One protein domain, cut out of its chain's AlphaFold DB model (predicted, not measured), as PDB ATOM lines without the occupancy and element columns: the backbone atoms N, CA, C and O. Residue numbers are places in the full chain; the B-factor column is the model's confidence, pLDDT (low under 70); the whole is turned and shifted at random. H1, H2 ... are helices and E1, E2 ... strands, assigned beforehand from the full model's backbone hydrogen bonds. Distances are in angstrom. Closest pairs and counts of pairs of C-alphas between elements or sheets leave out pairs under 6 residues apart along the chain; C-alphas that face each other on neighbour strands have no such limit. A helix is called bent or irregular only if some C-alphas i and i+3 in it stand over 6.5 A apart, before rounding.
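What this domain is: This is residues 31 to 112 of the 117 residues of the protein "EAL domain-containing protein" of Gloeocapsa sp. DLM2.Bin57 (UniProt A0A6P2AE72). One long strand, E1, runs through a small, strongly twisted sheet, and the long helix H2 packs over one face of it, along E3 and the part of E1 beside it. E1 pairs with E3 nearer its start and with E2 at its end, where E1 and E2 form a hairpin beyond the part covered by H2; the short H1 and H4 sit near the start of H2, and H3 follows its end. The 82 printed residues hold four named helices and three named strands, in the order E1 E2 H1 H2 H3 E3 H4; the sheet is mixed, ordered E2 E1 E3, and the class is mixed, helices and strands. The whole is loose, with a radius of gyration of the C-alphas of 15.1 A and spans of 41 by 34 by 27 A.

How they stand to each other: The inner strand E1, residues 39 to 50, is parallel to the edge strand E3, residues 100 to 103, at 34 degrees; N 44 and O 102 are 2.8 A apart, within hydrogen-bond range. The edge strand E2, residues 54 to 57, is antiparallel to E1 at 127 degrees, with N 56 and O 48 at 2.8 A. The pairing is staggered: residues 41 to 44 of E1 pair with E3 and residues 47 to 50 with E2. Residues 31 to 32 also pair, antiparallel, with residues 39 to 41 of E1. H2, residues 70 to 92, is on the sheet at a height of 8.2 A, making two layers, a helix on one face of a sheet; it lies over E3 and runs along it, at 12 degrees on the local plane. The closest C-alphas of H2 and E3 are those of Leu 79 and Ile 103, 7.3 A apart. H4, residues 107 to 110, touches residues 71 to 75 of H2 alone, the closest C-alphas being those of Asn 72 and Gln 109, 5.2 A apart. H1, residues 62 to 67, is close to H2 but not clearly touching it, with the closest C-alphas, those of Ala 65 and Ile 71, 4.6 A apart. H3, residues 94 to 98, only just touches H2, only at the corner, with 3 pairs of C-alphas within 8 A; Leu 90 and Ser 97 have the closest C-alphas, 6.0 A apart. H3 only grazes the sheet with residues 96 to 98. In H1 and H2 every O i to N i+4 pair is within hydrogen-bond range; in H3 0 of 1 is, beside 1 of 2 O i to N i+3 pairs, and H4 is too short for an O i to N i+4 pair.

Where its parts are: E1 begins at C-alpha 39 (-18.336, -23.208, -5.416) and spans 30.9 A; E2 spans 9.9 A and E3 9.7 A. H2 spans 32.9 A from C-alpha 70 (1.442, 3.001, -8.246), H1 8.7 A and H3 8.9 A. H3 is irregular, with C-alphas 95 and 98 at 7.3 A. H4 spans 5.1 A and ends at C-alpha 110 (-2.008, -2.261, 3.669).

The domain as a whole: The C-alphas farthest apart are those of Ser 35 and Thr 52, at 43.2 A. The printed part has no cut, and the links between its named elements are tight. The mean pLDDT of the printed part is 93.7, and no printed residue is under 70.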
ATOM      1  N   ILE A  31     -13.194 -20.669  -6.646       97.50
ATOM      2  CA  ILE A  31     -12.702 -21.381  -5.467       97.50
ATOM      3  C   ILE A  31     -13.721 -22.467  -5.125       97.50
ATOM      4  O   ILE A  31     -14.894 -22.180  -4.889       97.50
ATOM      5  N   ILE A  32     -13.275 -23.723  -5.131       96.75
ATOM      6  CA  ILE A  32     -14.131 -24.895  -4.918       96.75
ATOM      7  C   ILE A  32     -13.764 -25.563  -3.593       96.75
ATOM      8  O   ILE A  32     -12.599 -25.889  -3.352       96.75
ATOM      9  N   SER A  33     -14.765 -25.826  -2.756       96.69
ATOM     10  CA  SER A  33     -14.600 -26.658  -1.566       96.69
ATOM     11  C   SER A  33     -14.308 -28.099  -1.971       96.69
ATOM     12  O   SER A  33     -15.125 -28.747  -2.622       96.69
ATOM     13  N   LEU A  34     -13.170 -28.644  -1.541       96.81
ATOM     14  CA  LEU A  34     -12.812 -30.034  -1.844       96.81
ATOM     15  C   LEU A  34     -13.692 -31.055  -1.109       96.81
ATOM     16  O   LEU A  34     -13.829 -32.181  -1.578       96.81
ATOM     17  N   SER A  35     -14.282 -30.687   0.032       97.69
ATOM     18  CA  SER A  35     -15.129 -31.595   0.816       97.69
ATOM     19  C   SER A  35     -16.538 -31.730   0.243       97.69
ATOM     20  O   SER A  35     -17.135 -32.799   0.348       97.69
ATOM     21  N   THR A  36     -17.070 -30.664  -0.362       95.88
ATOM     22  CA  THR A  36     -18.445 -30.629  -0.887       95.88
ATOM     23  C   THR A  36     -18.512 -30.584  -2.412       95.88
ATOM     24  O   THR A  36     -19.568 -30.855  -2.976       95.88
ATOM     25  N   GLY A  37     -17.417 -30.231  -3.091       95.31
ATOM     26  CA  GLY A  37     -17.379 -29.976  -4.533       95.31
ATOM     27  C   GLY A  37     -18.107 -28.696  -4.956       95.31
ATOM     28  O   GLY A  37     -18.264 -28.455  -6.151       95.31
ATOM     29  N   LEU A  38     -18.572 -27.890  -3.999       94.44
ATOM     30  CA  LEU A  38     -19.356 -26.687  -4.264       94.44
ATOM     31  C   LEU A  38     -18.455 -25.466  -4.441       94.44
ATOM     32  O   LEU A  38     -17.411 -25.348  -3.794       94.44
ATOM     33  N   LEU A  39     -18.899 -24.547  -5.297       93.81
ATOM     34  CA  LEU A  39     -18.336 -23.208  -5.416       93.81
ATOM     35  C   LEU A  39     -18.515 -22.463  -4.090       93.81
ATOM     36  O   LEU A  39     -19.625 -22.401  -3.570       93.81
ATOM     37  N   THR A  40     -17.428 -21.921  -3.549       95.44
ATOM     38  CA  THR A  40     -17.436 -21.137  -2.301       95.44
ATOM     39  C   THR A  40     -17.146 -19.664  -2.533       95.44
ATOM     40  O   THR A  40     -17.462 -18.837  -1.689       95.44
ATOM     41  N   GLY A  41     -16.548 -19.321  -3.670       95.75
ATOM     42  CA  GLY A  41     -16.196 -17.945  -3.967       95.75
ATOM     43  C   GLY A  41     -15.341 -17.813  -5.211       95.75
ATOM     44  O   GLY A  41     -15.151 -18.770  -5.967       95.75
ATOM     45  N   PHE A  42     -14.801 -16.618  -5.396       97.50
ATOM     46  CA  PHE A  42     -13.890 -16.293  -6.481       97.50
ATOM     47  C   PHE A  42     -12.689 -15.514  -5.967       97.50
ATOM     48  O   PHE A  42     -12.807 -14.710  -5.050       97.50
ATOM     49  N   GLU A  43     -11.544 -15.689  -6.615       98.25
ATOM     50  CA  GLU A  43     -10.413 -14.778  -6.485       98.25
ATOM     51  C   GLU A  43     -10.431 -13.747  -7.618       98.25
ATOM     52  O   GLU A  43     -10.453 -14.109  -8.797       98.25
ATOM     53  N   ALA A  44     -10.404 -12.462  -7.257       98.19
ATOM     54  CA  ALA A  44     -10.239 -11.351  -8.181       98.19
ATOM     55  C   ALA A  44      -8.759 -11.179  -8.550       98.19
ATOM     56  O   ALA A  44      -7.899 -10.873  -7.718       98.19
ATOM     57  N   LEU A  45      -8.467 -11.349  -9.836       98.06
ATOM     58  CA  LEU A  45      -7.123 -11.367 -10.388       98.06
ATOM     59  C   LEU A  45      -6.946 -10.235 -11.399       98.06
ATOM     60  O   LEU A  45      -7.495 -10.274 -12.500       98.06
ATOM     61  N   LEU A  46      -6.110  -9.258 -11.046       97.75
ATOM     62  CA  LEU A  46      -5.795  -8.122 -11.908       97.75
ATOM     63  C   LEU A  46      -5.141  -8.565 -13.224       97.75
ATOM     64  O   LEU A  46      -4.222  -9.396 -13.255       97.75
ATOM     65  N   ARG A  47      -5.604  -7.973 -14.319       97.69
ATOM     66  CA  ARG A  47      -5.057  -8.100 -15.667       97.69
ATOM     67  C   ARG A  47      -4.938  -6.727 -16.305       97.69
ATOM     68  O   ARG A  47      -5.722  -5.834 -16.005       97.69
ATOM     69  N   TRP A  48      -3.978  -6.592 -17.207       97.19
ATOM     70  CA  TRP A  48      -3.811  -5.400 -18.025       97.19
ATOM     71  C   TRP A  48      -4.054  -5.750 -19.490       97.19
ATOM     72  O   TRP A  48      -3.312  -6.529 -20.083       97.19
ATOM     73  N   GLN A  49      -5.106  -5.184 -20.066       96.81
ATOM     74  CA  GLN A  49      -5.421  -5.227 -21.488       96.81
ATOM     75  C   GLN A  49      -4.604  -4.164 -22.224       96.81
ATOM     76  O   GLN A  49      -5.107  -3.111 -22.607       96.81
ATOM     77  N   HIS A  50      -3.314  -4.431 -22.404       95.81
ATOM     78  CA  HIS A  50      -2.415  -3.480 -23.038       95.81
ATOM     79  C   HIS A  50      -2.759  -3.331 -24.534       95.81
ATOM     80  O   HIS A  50      -2.836  -4.340 -25.244       95.81
ATOM     81  N   PRO A  51      -2.846  -2.101 -25.081       93.00
ATOM     82  CA  PRO A  51      -3.338  -1.849 -26.441       93.00
ATOM     83  C   PRO A  51      -2.543  -2.558 -27.549       93.00
ATOM     84  O   PRO A  51      -3.119  -3.008 -28.534       93.00
ATOM     85  N   THR A  52      -1.220  -2.672 -27.402       92.81
ATOM     86  CA  THR A  52      -0.348  -3.346 -28.383       92.81
ATOM     87  C   THR A  52       0.151  -4.729 -27.961       92.81
ATOM     88  O   THR A  52       0.417  -5.560 -28.825       92.81
ATOM     89  N   ARG A  53       0.303  -4.994 -26.656       90.19
ATOM     90  CA  ARG A  53       0.860  -6.255 -26.127       90.19
ATOM     91  C   ARG A  53      -0.212  -7.287 -25.765       90.19
ATOM     92  O   ARG A  53       0.129  -8.432 -25.484       90.19
ATOM     93  N   GLY A  54      -1.487  -6.900 -25.796       94.25
ATOM     94  CA  GLY A  54      -2.600  -7.753 -25.398       94.25
ATOM     95  C   GLY A  54      -2.654  -7.965 -23.887       94.25
ATOM     96  O   GLY A  54      -2.240  -7.109 -23.107       94.25
ATOM     97  N   LEU A  55      -3.183  -9.116 -23.476       96.00
ATOM     98  CA  LEU A  55      -3.395  -9.442 -22.069       96.00
ATOM     99  C   LEU A  55      -2.064  -9.686 -21.339       96.00
ATOM    100  O   LEU A  55      -1.374 -10.673 -21.593       96.00
ATOM    101  N   ILE A  56      -1.751  -8.826 -20.374       95.31
ATOM    102  CA  ILE A  56      -0.597  -8.940 -19.482       95.31
ATOM    103  C   ILE A  56      -1.073  -9.341 -18.081       95.31
ATOM    104  O   ILE A  56      -2.040  -8.802 -17.532       95.31
ATOM    105  N   TYR A  57      -0.368 -10.298 -17.482       95.25
ATOM    106  CA  TYR A  57      -0.654 -10.806 -16.143       95.25
ATOM    107  C   TYR A  57       0.048  -9.969 -15.069       95.25
ATOM    108  O   TYR A  57       1.138  -9.440 -15.277       95.25
ATOM    109  N   SER A  58      -0.558  -9.906 -13.882       94.50
ATOM    110  CA  SER A  58      -0.079  -9.101 -12.752       94.50
ATOM    111  C   SER A  58       1.384  -9.365 -12.371       94.50
ATOM    112  O   SER A  58       2.130  -8.420 -12.127       94.50
ATOM    113  N   HIS A  59       1.847 -10.619 -12.412       92.31
ATOM    114  CA  HIS A  59       3.241 -10.969 -12.094       92.31
ATOM    115  C   HIS A  59       4.283 -10.234 -12.959       92.31
ATOM    116  O   HIS A  59       5.434 -10.118 -12.556       92.31
ATOM    117  N   THR A  60       3.902  -9.737 -14.140       91.56
ATOM    118  CA  THR A  60       4.800  -9.001 -15.038       91.56
ATOM    119  C   THR A  60       5.032  -7.554 -14.591       91.56
ATOM    120  O   THR A  60       6.069  -6.982 -14.921       91.56
ATOM    121  N   PHE A  61       4.096  -6.944 -13.856       93.12
ATOM    122  CA  PHE A  61       4.137  -5.507 -13.556       93.12
ATOM    123  C   PHE A  61       3.951  -5.138 -12.079       93.12
ATOM    124  O   PHE A  61       4.242  -4.001 -11.709       93.12
ATOM    125  N   ILE A  62       3.513  -6.063 -11.218       93.06
ATOM    126  CA  ILE A  62       3.224  -5.760  -9.806       93.06
ATOM    127  C   ILE A  62       4.456  -5.271  -9.048       93.06
ATOM    128  O   ILE A  62       4.367  -4.238  -8.392       93.06
ATOM    129  N   SER A  63       5.616  -5.915  -9.205       91.88
ATOM    130  CA  SER A  63       6.849  -5.448  -8.553       91.88
ATOM    131  C   SER A  63       7.179  -4.005  -8.937       91.88
ATOM    132  O   SER A  63       7.585  -3.209  -8.096       91.88
ATOM    133  N   ARG A  64       6.923  -3.624 -10.197       90.62
ATOM    134  CA  ARG A  64       7.149  -2.250 -10.648       90.62
ATOM    135  C   ARG A  64       6.126  -1.276 -10.071       90.62
ATOM    136  O   ARG A  64       6.489  -0.162  -9.697       90.62
ATOM    137  N   ALA A  65       4.861  -1.680  -9.984       92.44
ATOM    138  CA  ALA A  65       3.830  -0.883  -9.330       92.44
ATOM    139  C   ALA A  65       4.158  -0.636  -7.846       92.44
ATOM    140  O   ALA A  65       3.919   0.457  -7.338       92.44
ATOM    141  N   GLU A  66       4.741  -1.623  -7.163       92.81
ATOM    142  CA  GLU A  66       5.192  -1.502  -5.775       92.81
ATOM    143  C   GLU A  66       6.369  -0.530  -5.628       92.81
ATOM    144  O   GLU A  66       6.286   0.410  -4.838       92.81
ATOM    145  N   GLU A  67       7.422  -0.686  -6.435       90.69
ATOM    146  CA  GLU A  67       8.603   0.197  -6.432       90.69
ATOM    147  C   GLU A  67       8.265   1.674  -6.685       90.69
ATOM    148  O   GLU A  67       8.930   2.569  -6.168       90.69
ATOM    149  N   THR A  68       7.244   1.929  -7.502       88.62
ATOM    150  CA  THR A  68       6.847   3.276  -7.948       88.62
ATOM    151  C   THR A  68       5.714   3.878  -7.115       88.62
ATOM    152  O   THR A  68       5.321   5.022  -7.344       88.62
ATOM    153  N   GLY A  69       5.158   3.119  -6.164       89.62
ATOM    154  CA  GLY A  69       3.989   3.515  -5.374       89.62
ATOM    155  C   GLY A  69       2.656   3.494  -6.138       89.62
ATOM    156  O   GLY A  69       1.610   3.735  -5.534       89.62
ATOM    157  N   LEU A  70       2.657   3.157  -7.435       91.12
ATOM    158  CA  LEU A  70       1.442   3.001  -8.246       91.12
ATOM    159  C   LEU A  70       0.537   1.874  -7.741       91.12
ATOM    160  O   LEU A  70      -0.664   1.897  -8.002       91.12
ATOM    161  N   ILE A  71       1.085   0.923  -6.976       93.25
ATOM    162  CA  ILE A  71       0.322  -0.165  -6.365       93.25
ATOM    163  C   ILE A  71      -0.830   0.337  -5.491       93.25
ATOM    164  O   ILE A  71      -1.861  -0.316  -5.427       93.25
ATOM    165  N   ASN A  72      -0.699   1.514  -4.877       91.69
ATOM    166  CA  ASN A  72      -1.760   2.092  -4.053       91.69
ATOM    167  C   ASN A  72      -2.947   2.544  -4.916       91.69
ATOM    168  O   ASN A  72      -4.098   2.240  -4.616       91.69
ATOM    169  N   HIS A  73      -2.664   3.215  -6.037       90.25
ATOM    170  CA  HIS A  73      -3.692   3.630  -6.993       90.25
ATOM    171  C   HIS A  73      -4.368   2.421  -7.647       90.25
ATOM    172  O   HIS A  73      -5.595   2.369  -7.719       90.25
ATOM    173  N   LEU A  74      -3.577   1.429  -8.065       92.69
ATOM    174  CA  LEU A  74      -4.098   0.181  -8.623       92.69
ATOM    175  C   LEU A  74      -4.929  -0.591  -7.602       92.69
ATOM    176  O   LEU A  74      -6.004  -1.064  -7.942       92.69
ATOM    177  N   GLY A  75      -4.466  -0.692  -6.358       93.19
ATOM    178  CA  GLY A  75      -5.182  -1.378  -5.290       93.19
ATOM    179  C   GLY A  75      -6.544  -0.745  -5.000       93.19
ATOM    180  O   GLY A  75      -7.529  -1.465  -4.866       93.19
ATOM    181  N   ASN A  76      -6.631   0.588  -4.981       91.81
ATOM    182  CA  ASN A  76      -7.907   1.291  -4.812       91.81
ATOM    183  C   ASN A  76      -8.847   1.062  -6.000       91.81
ATOM    184  O   ASN A  76     -10.041   0.831  -5.813       91.81
ATOM    185  N   TRP A  77      -8.312   1.082  -7.222       93.38
ATOM    186  CA  TRP A  77      -9.091   0.748  -8.413       93.38
ATOM    187  C   TRP A  77      -9.605  -0.702  -8.365       93.38
ATOM    188  O   TRP A  77     -10.790  -0.930  -8.595       93.38
ATOM    189  N   VAL A  78      -8.755  -1.663  -7.982       95.75
ATOM    190  CA  VAL A  78      -9.112  -3.086  -7.832       95.75
ATOM    191  C   VAL A  78     -10.229  -3.271  -6.806       95.75
ATOM    192  O   VAL A  78     -11.182  -3.990  -7.090       95.75
ATOM    193  N   LEU A  79     -10.133  -2.627  -5.639       94.88
ATOM    194  CA  LEU A  79     -11.164  -2.695  -4.600       94.88
ATOM    195  C   LEU A  79     -12.509  -2.170  -5.110       94.88
ATOM    196  O   LEU A  79     -13.525  -2.850  -4.980       94.88
ATOM    197  N   ASN A  80     -12.506  -0.992  -5.740       94.31
ATOM    198  CA  ASN A  80     -13.720  -0.386  -6.280       94.31
ATOM    199  C   ASN A  80     -14.365  -1.264  -7.359       94.31
ATOM    200  O   ASN A  80     -15.574  -1.490  -7.321       94.31
ATOM    201  N   GLU A  81     -13.572  -1.791  -8.293       96.31
ATOM    202  CA  GLU A  81     -14.086  -2.638  -9.370       96.31
ATOM    203  C   GLU A  81     -14.577  -3.997  -8.855       96.31
ATOM    204  O   GLU A  81     -15.609  -4.491  -9.305       96.31
ATOM    205  N   ALA A  82     -13.898  -4.585  -7.868       96.44
ATOM    206  CA  ALA A  82     -14.339  -5.820  -7.229       96.44
ATOM    207  C   ALA A  82     -15.684  -5.634  -6.508       96.44
ATOM    208  O   ALA A  82     -16.594  -6.435  -6.709       96.44
ATOM    209  N   CYS A  83     -15.845  -4.555  -5.734       95.00
ATOM    210  CA  CYS A  83     -17.111  -4.221  -5.078       95.00
ATOM    211  C   CYS A  83     -18.227  -3.946  -6.096       95.00
ATOM    212  O   CYS A  83     -19.332  -4.469  -5.949       95.00
ATOM    213  N   ARG A  84     -17.934  -3.178  -7.155       96.19
ATOM    214  CA  ARG A  84     -18.883  -2.909  -8.244       96.19
ATOM    215  C   ARG A  84     -19.332  -4.208  -8.912       96.19
ATOM    216  O   ARG A  84     -20.525  -4.403  -9.125       96.19
ATOM    217  N   GLN A  85     -18.395  -5.102  -9.236       95.94
ATOM    218  CA  GLN A  85     -18.722  -6.376  -9.874       95.94
ATOM    219  C   GLN A  85     -19.503  -7.305  -8.941       95.94
ATOM    220  O   GLN A  85     -20.439  -7.960  -9.397       95.94
ATOM    221  N   LEU A  86     -19.158  -7.342  -7.651       94.25
ATOM    222  CA  LEU A  86     -19.899  -8.114  -6.660       94.25
ATOM    223  C   LEU A  86     -21.349  -7.634  -6.562       94.25
ATOM    224  O   LEU A  86     -22.254  -8.459  -6.570       94.25
ATOM    225  N   GLN A  87     -21.584  -6.317  -6.544       94.44
ATOM    226  CA  GLN A  87     -22.941  -5.770  -6.547       94.44
ATOM    227  C   GLN A  87     -23.736  -6.223  -7.780       94.44
ATOM    228  O   GLN A  87     -24.857  -6.698  -7.625       94.44
ATOM    229  N   VAL A  88     -23.147  -6.147  -8.978       95.31
ATOM    230  CA  VAL A  88     -23.796  -6.625 -10.214       95.31
ATOM    231  C   VAL A  88     -24.170  -8.103 -10.103       95.31
ATOM    232  O   VAL A  88     -25.283  -8.487 -10.443       95.31
ATOM    233  N   TRP A  89     -23.280  -8.945  -9.573       95.06
ATOM    234  CA  TRP A  89     -23.591 -10.362  -9.383       95.06
ATOM    235  C   TRP A  89     -24.687 -10.614  -8.352       95.06
ATOM    236  O   TRP A  89     -25.493 -11.512  -8.561       95.06
ATOM    237  N   LEU A  90     -24.738  -9.845  -7.263       93.38
ATOM    238  CA  LEU A  90     -25.796  -9.969  -6.257       93.38
ATOM    239  C   LEU A  90     -27.168  -9.545  -6.798       93.38
ATOM    240  O   LEU A  90     -28.182 -10.095  -6.373       93.38
ATOM    241  N   GLU A  91     -27.200  -8.577  -7.716       94.88
ATOM    242  CA  GLU A  91     -28.420  -8.132  -8.396       94.88
ATOM    243  C   GLU A  91     -28.896  -9.157  -9.437       94.88
ATOM    244  O   GLU A  91     -30.078  -9.507  -9.453       94.88
ATOM    245  N   ASP A  92     -27.982  -9.672 -10.263       95.69
ATOM    246  CA  ASP A  92     -28.301 -10.620 -11.338       95.69
ATOM    247  C   ASP A  92     -28.552 -12.050 -10.823       95.69
ATOM    248  O   ASP A  92     -29.351 -12.787 -11.406       95.69
ATOM    249  N   TYR A  93     -27.880 -12.444  -9.733       93.44
ATOM    250  CA  TYR A  93     -27.900 -13.797  -9.165       93.44
ATOM    251  C   TYR A  93     -27.976 -13.771  -7.624       93.44
ATOM    252  O   TYR A  93     -26.988 -14.063  -6.937       93.44
ATOM    253  N   PRO A  94     -29.140 -13.449  -7.030       91.19
ATOM    254  CA  PRO A  94     -29.306 -13.382  -5.573       91.19
ATOM    255  C   PRO A  94     -28.930 -14.675  -4.826       91.19
ATOM    256  O   PRO A  94     -28.545 -14.641  -3.653       91.19
ATOM    257  N   GLU A  95     -29.008 -15.830  -5.492       88.12
ATOM    258  CA  GLU A  95     -28.580 -17.130  -4.974       88.12
ATOM    259  C   GLU A  95     -27.069 -17.228  -4.713       88.12
ATOM    260  O   GLU A  95     -26.642 -18.074  -3.928       88.12
ATOM    261  N   LEU A  96     -26.264 -16.353  -5.324       84.62
ATOM    262  CA  LEU A  96     -24.815 -16.288  -5.129       84.62
ATOM    263  C   LEU A  96     -24.412 -15.427  -3.924       84.62
ATOM    264  O   LEU A  96     -23.224 -15.251  -3.672       84.62
ATOM    265  N   SER A  97     -25.374 -14.923  -3.148       84.38
ATOM    266  CA  SER A  97     -25.128 -14.072  -1.972       84.38
ATOM    267  C   SER A  97     -24.297 -14.715  -0.859       84.38
ATOM    268  O   SER A  97     -23.794 -14.009   0.011       84.38
ATOM    269  N   CYS A  98     -24.130 -16.037  -0.882       86.75
ATOM    270  CA  CYS A  98     -23.264 -16.769   0.038       86.75
ATOM    271  C   CYS A  98     -21.818 -16.942  -0.460       86.75
ATOM    272  O   CYS A  98     -21.025 -17.555   0.252       86.75
ATOM    273  N   LEU A  99     -21.486 -16.467  -1.666       90.44
ATOM    274  CA  LEU A  99     -20.150 -16.600  -2.239       90.44
ATOM    275  C   LEU A  99     -19.243 -15.436  -1.842       90.44
ATOM    276  O   LEU A  99     -19.615 -14.269  -1.962       90.44
ATOM    277  N   ASP A 100     -18.013 -15.769  -1.463       93.62
ATOM    278  CA  ASP A 100     -16.993 -14.782  -1.124       93.62
ATOM    279  C   ASP A 100     -16.254 -14.276  -2.375       93.62
ATOM    280  O   ASP A 100     -15.939 -15.041  -3.294       93.62
ATOM    281  N   LEU A 101     -15.905 -12.986  -2.393       96.19
ATOM    282  CA  LEU A 101     -14.962 -12.420  -3.359       96.19
ATOM    283  C   LEU A 101     -13.641 -12.089  -2.659       96.19
ATOM    284  O   LEU A 101     -13.559 -11.172  -1.844       96.19
ATOM    285  N   HIS A 102     -12.592 -12.831  -2.999       97.69
ATOM    286  CA  HIS A 102     -11.253 -12.668  -2.451       97.69
ATOM    287  C   HIS A 102     -10.465 -11.648  -3.277       97.69
ATOM    288  O   HIS A 102     -10.355 -11.778  -4.498       97.69
ATOM    289  N   ILE A 103      -9.891 -10.646  -2.610       96.94
ATOM    290  CA  ILE A 103      -9.136  -9.557  -3.242       96.94
ATOM    291  C   ILE A 103      -7.693  -9.579  -2.736       96.94
ATOM    292  O   ILE A 103      -7.439  -9.680  -1.536       96.94
ATOM    293  N   ASN A 104      -6.742  -9.462  -3.661       95.62
ATOM    294  CA  ASN A 104      -5.319  -9.386  -3.347       95.62
ATOM    295  C   ASN A 104      -4.935  -7.971  -2.897       95.62
ATOM    296  O   ASN A 104      -5.183  -7.007  -3.619       95.62
ATOM    297  N   ILE A 105      -4.276  -7.857  -1.740       94.06
ATOM    298  CA  ILE A 105      -3.807  -6.584  -1.174       94.06
ATOM    299  C   ILE A 105      -2.284  -6.605  -1.068       94.06
ATOM    300  O   ILE A 105      -1.705  -7.530  -0.495       94.06
ATOM    301  N   SER A 106      -1.624  -5.572  -1.599       92.75
ATOM    302  CA  SER A 106      -0.173  -5.429  -1.440       92.75
ATOM    303  C   SER A 106       0.173  -5.029   0.000       92.75
ATOM    304  O   SER A 106      -0.502  -4.173   0.582       92.75
ATOM    305  N   PRO A 107       1.279  -5.539   0.574       91.88
ATOM    306  CA  PRO A 107       1.774  -5.088   1.872       91.88
ATOM    307  C   PRO A 107       2.060  -3.581   1.943       91.88
ATOM    308  O   PRO A 107       2.037  -3.013   3.033       91.88
ATOM    309  N   LEU A 108       2.366  -2.932   0.813       90.44
ATOM    310  CA  LEU A 108       2.572  -1.480   0.757       90.44
ATOM    311  C   LEU A 108       1.250  -0.716   0.865       90.44
ATOM    312  O   LEU A 108       1.182   0.257   1.614       90.44
ATOM    313  N   GLN A 109       0.208  -1.203   0.190       87.69
ATOM    314  CA  GLN A 109      -1.146  -0.655   0.282       87.69
ATOM    315  C   GLN A 109      -1.694  -0.802   1.706       87.69
ATOM    316  O   GLN A 109      -2.176   0.162   2.291       87.69
ATOM    317  N   PHE A 110      -1.530  -1.981   2.312       90.56
ATOM    318  CA  PHE A 110      -2.008  -2.261   3.669       90.56
ATOM    319  C   PHE A 110      -1.369  -1.365   4.746       90.56
ATOM    320  O   PHE A 110      -1.937  -1.161   5.813       90.56
ATOM    321  N   LYS A 111      -0.172  -0.825   4.485       90.38
ATOM    322  CA  LYS A 111       0.528   0.093   5.397       90.38
ATOM    323  C   LYS A 111       0.057   1.544   5.286       90.38
ATOM    324  O   LYS A 111       0.512   2.370   6.078       90.38
ATOM    325  N   GLN A 112      -0.782   1.887   4.309       86.19
ATOM    326  CA  GLN A 112      -1.296   3.247   4.192       86.19
ATOM    327  C   GLN A 112      -2.225   3.563   5.365       86.19
ATOM    328  O   GLN A 112      -3.107   2.780   5.704       86.19
TER     329      GLN A 112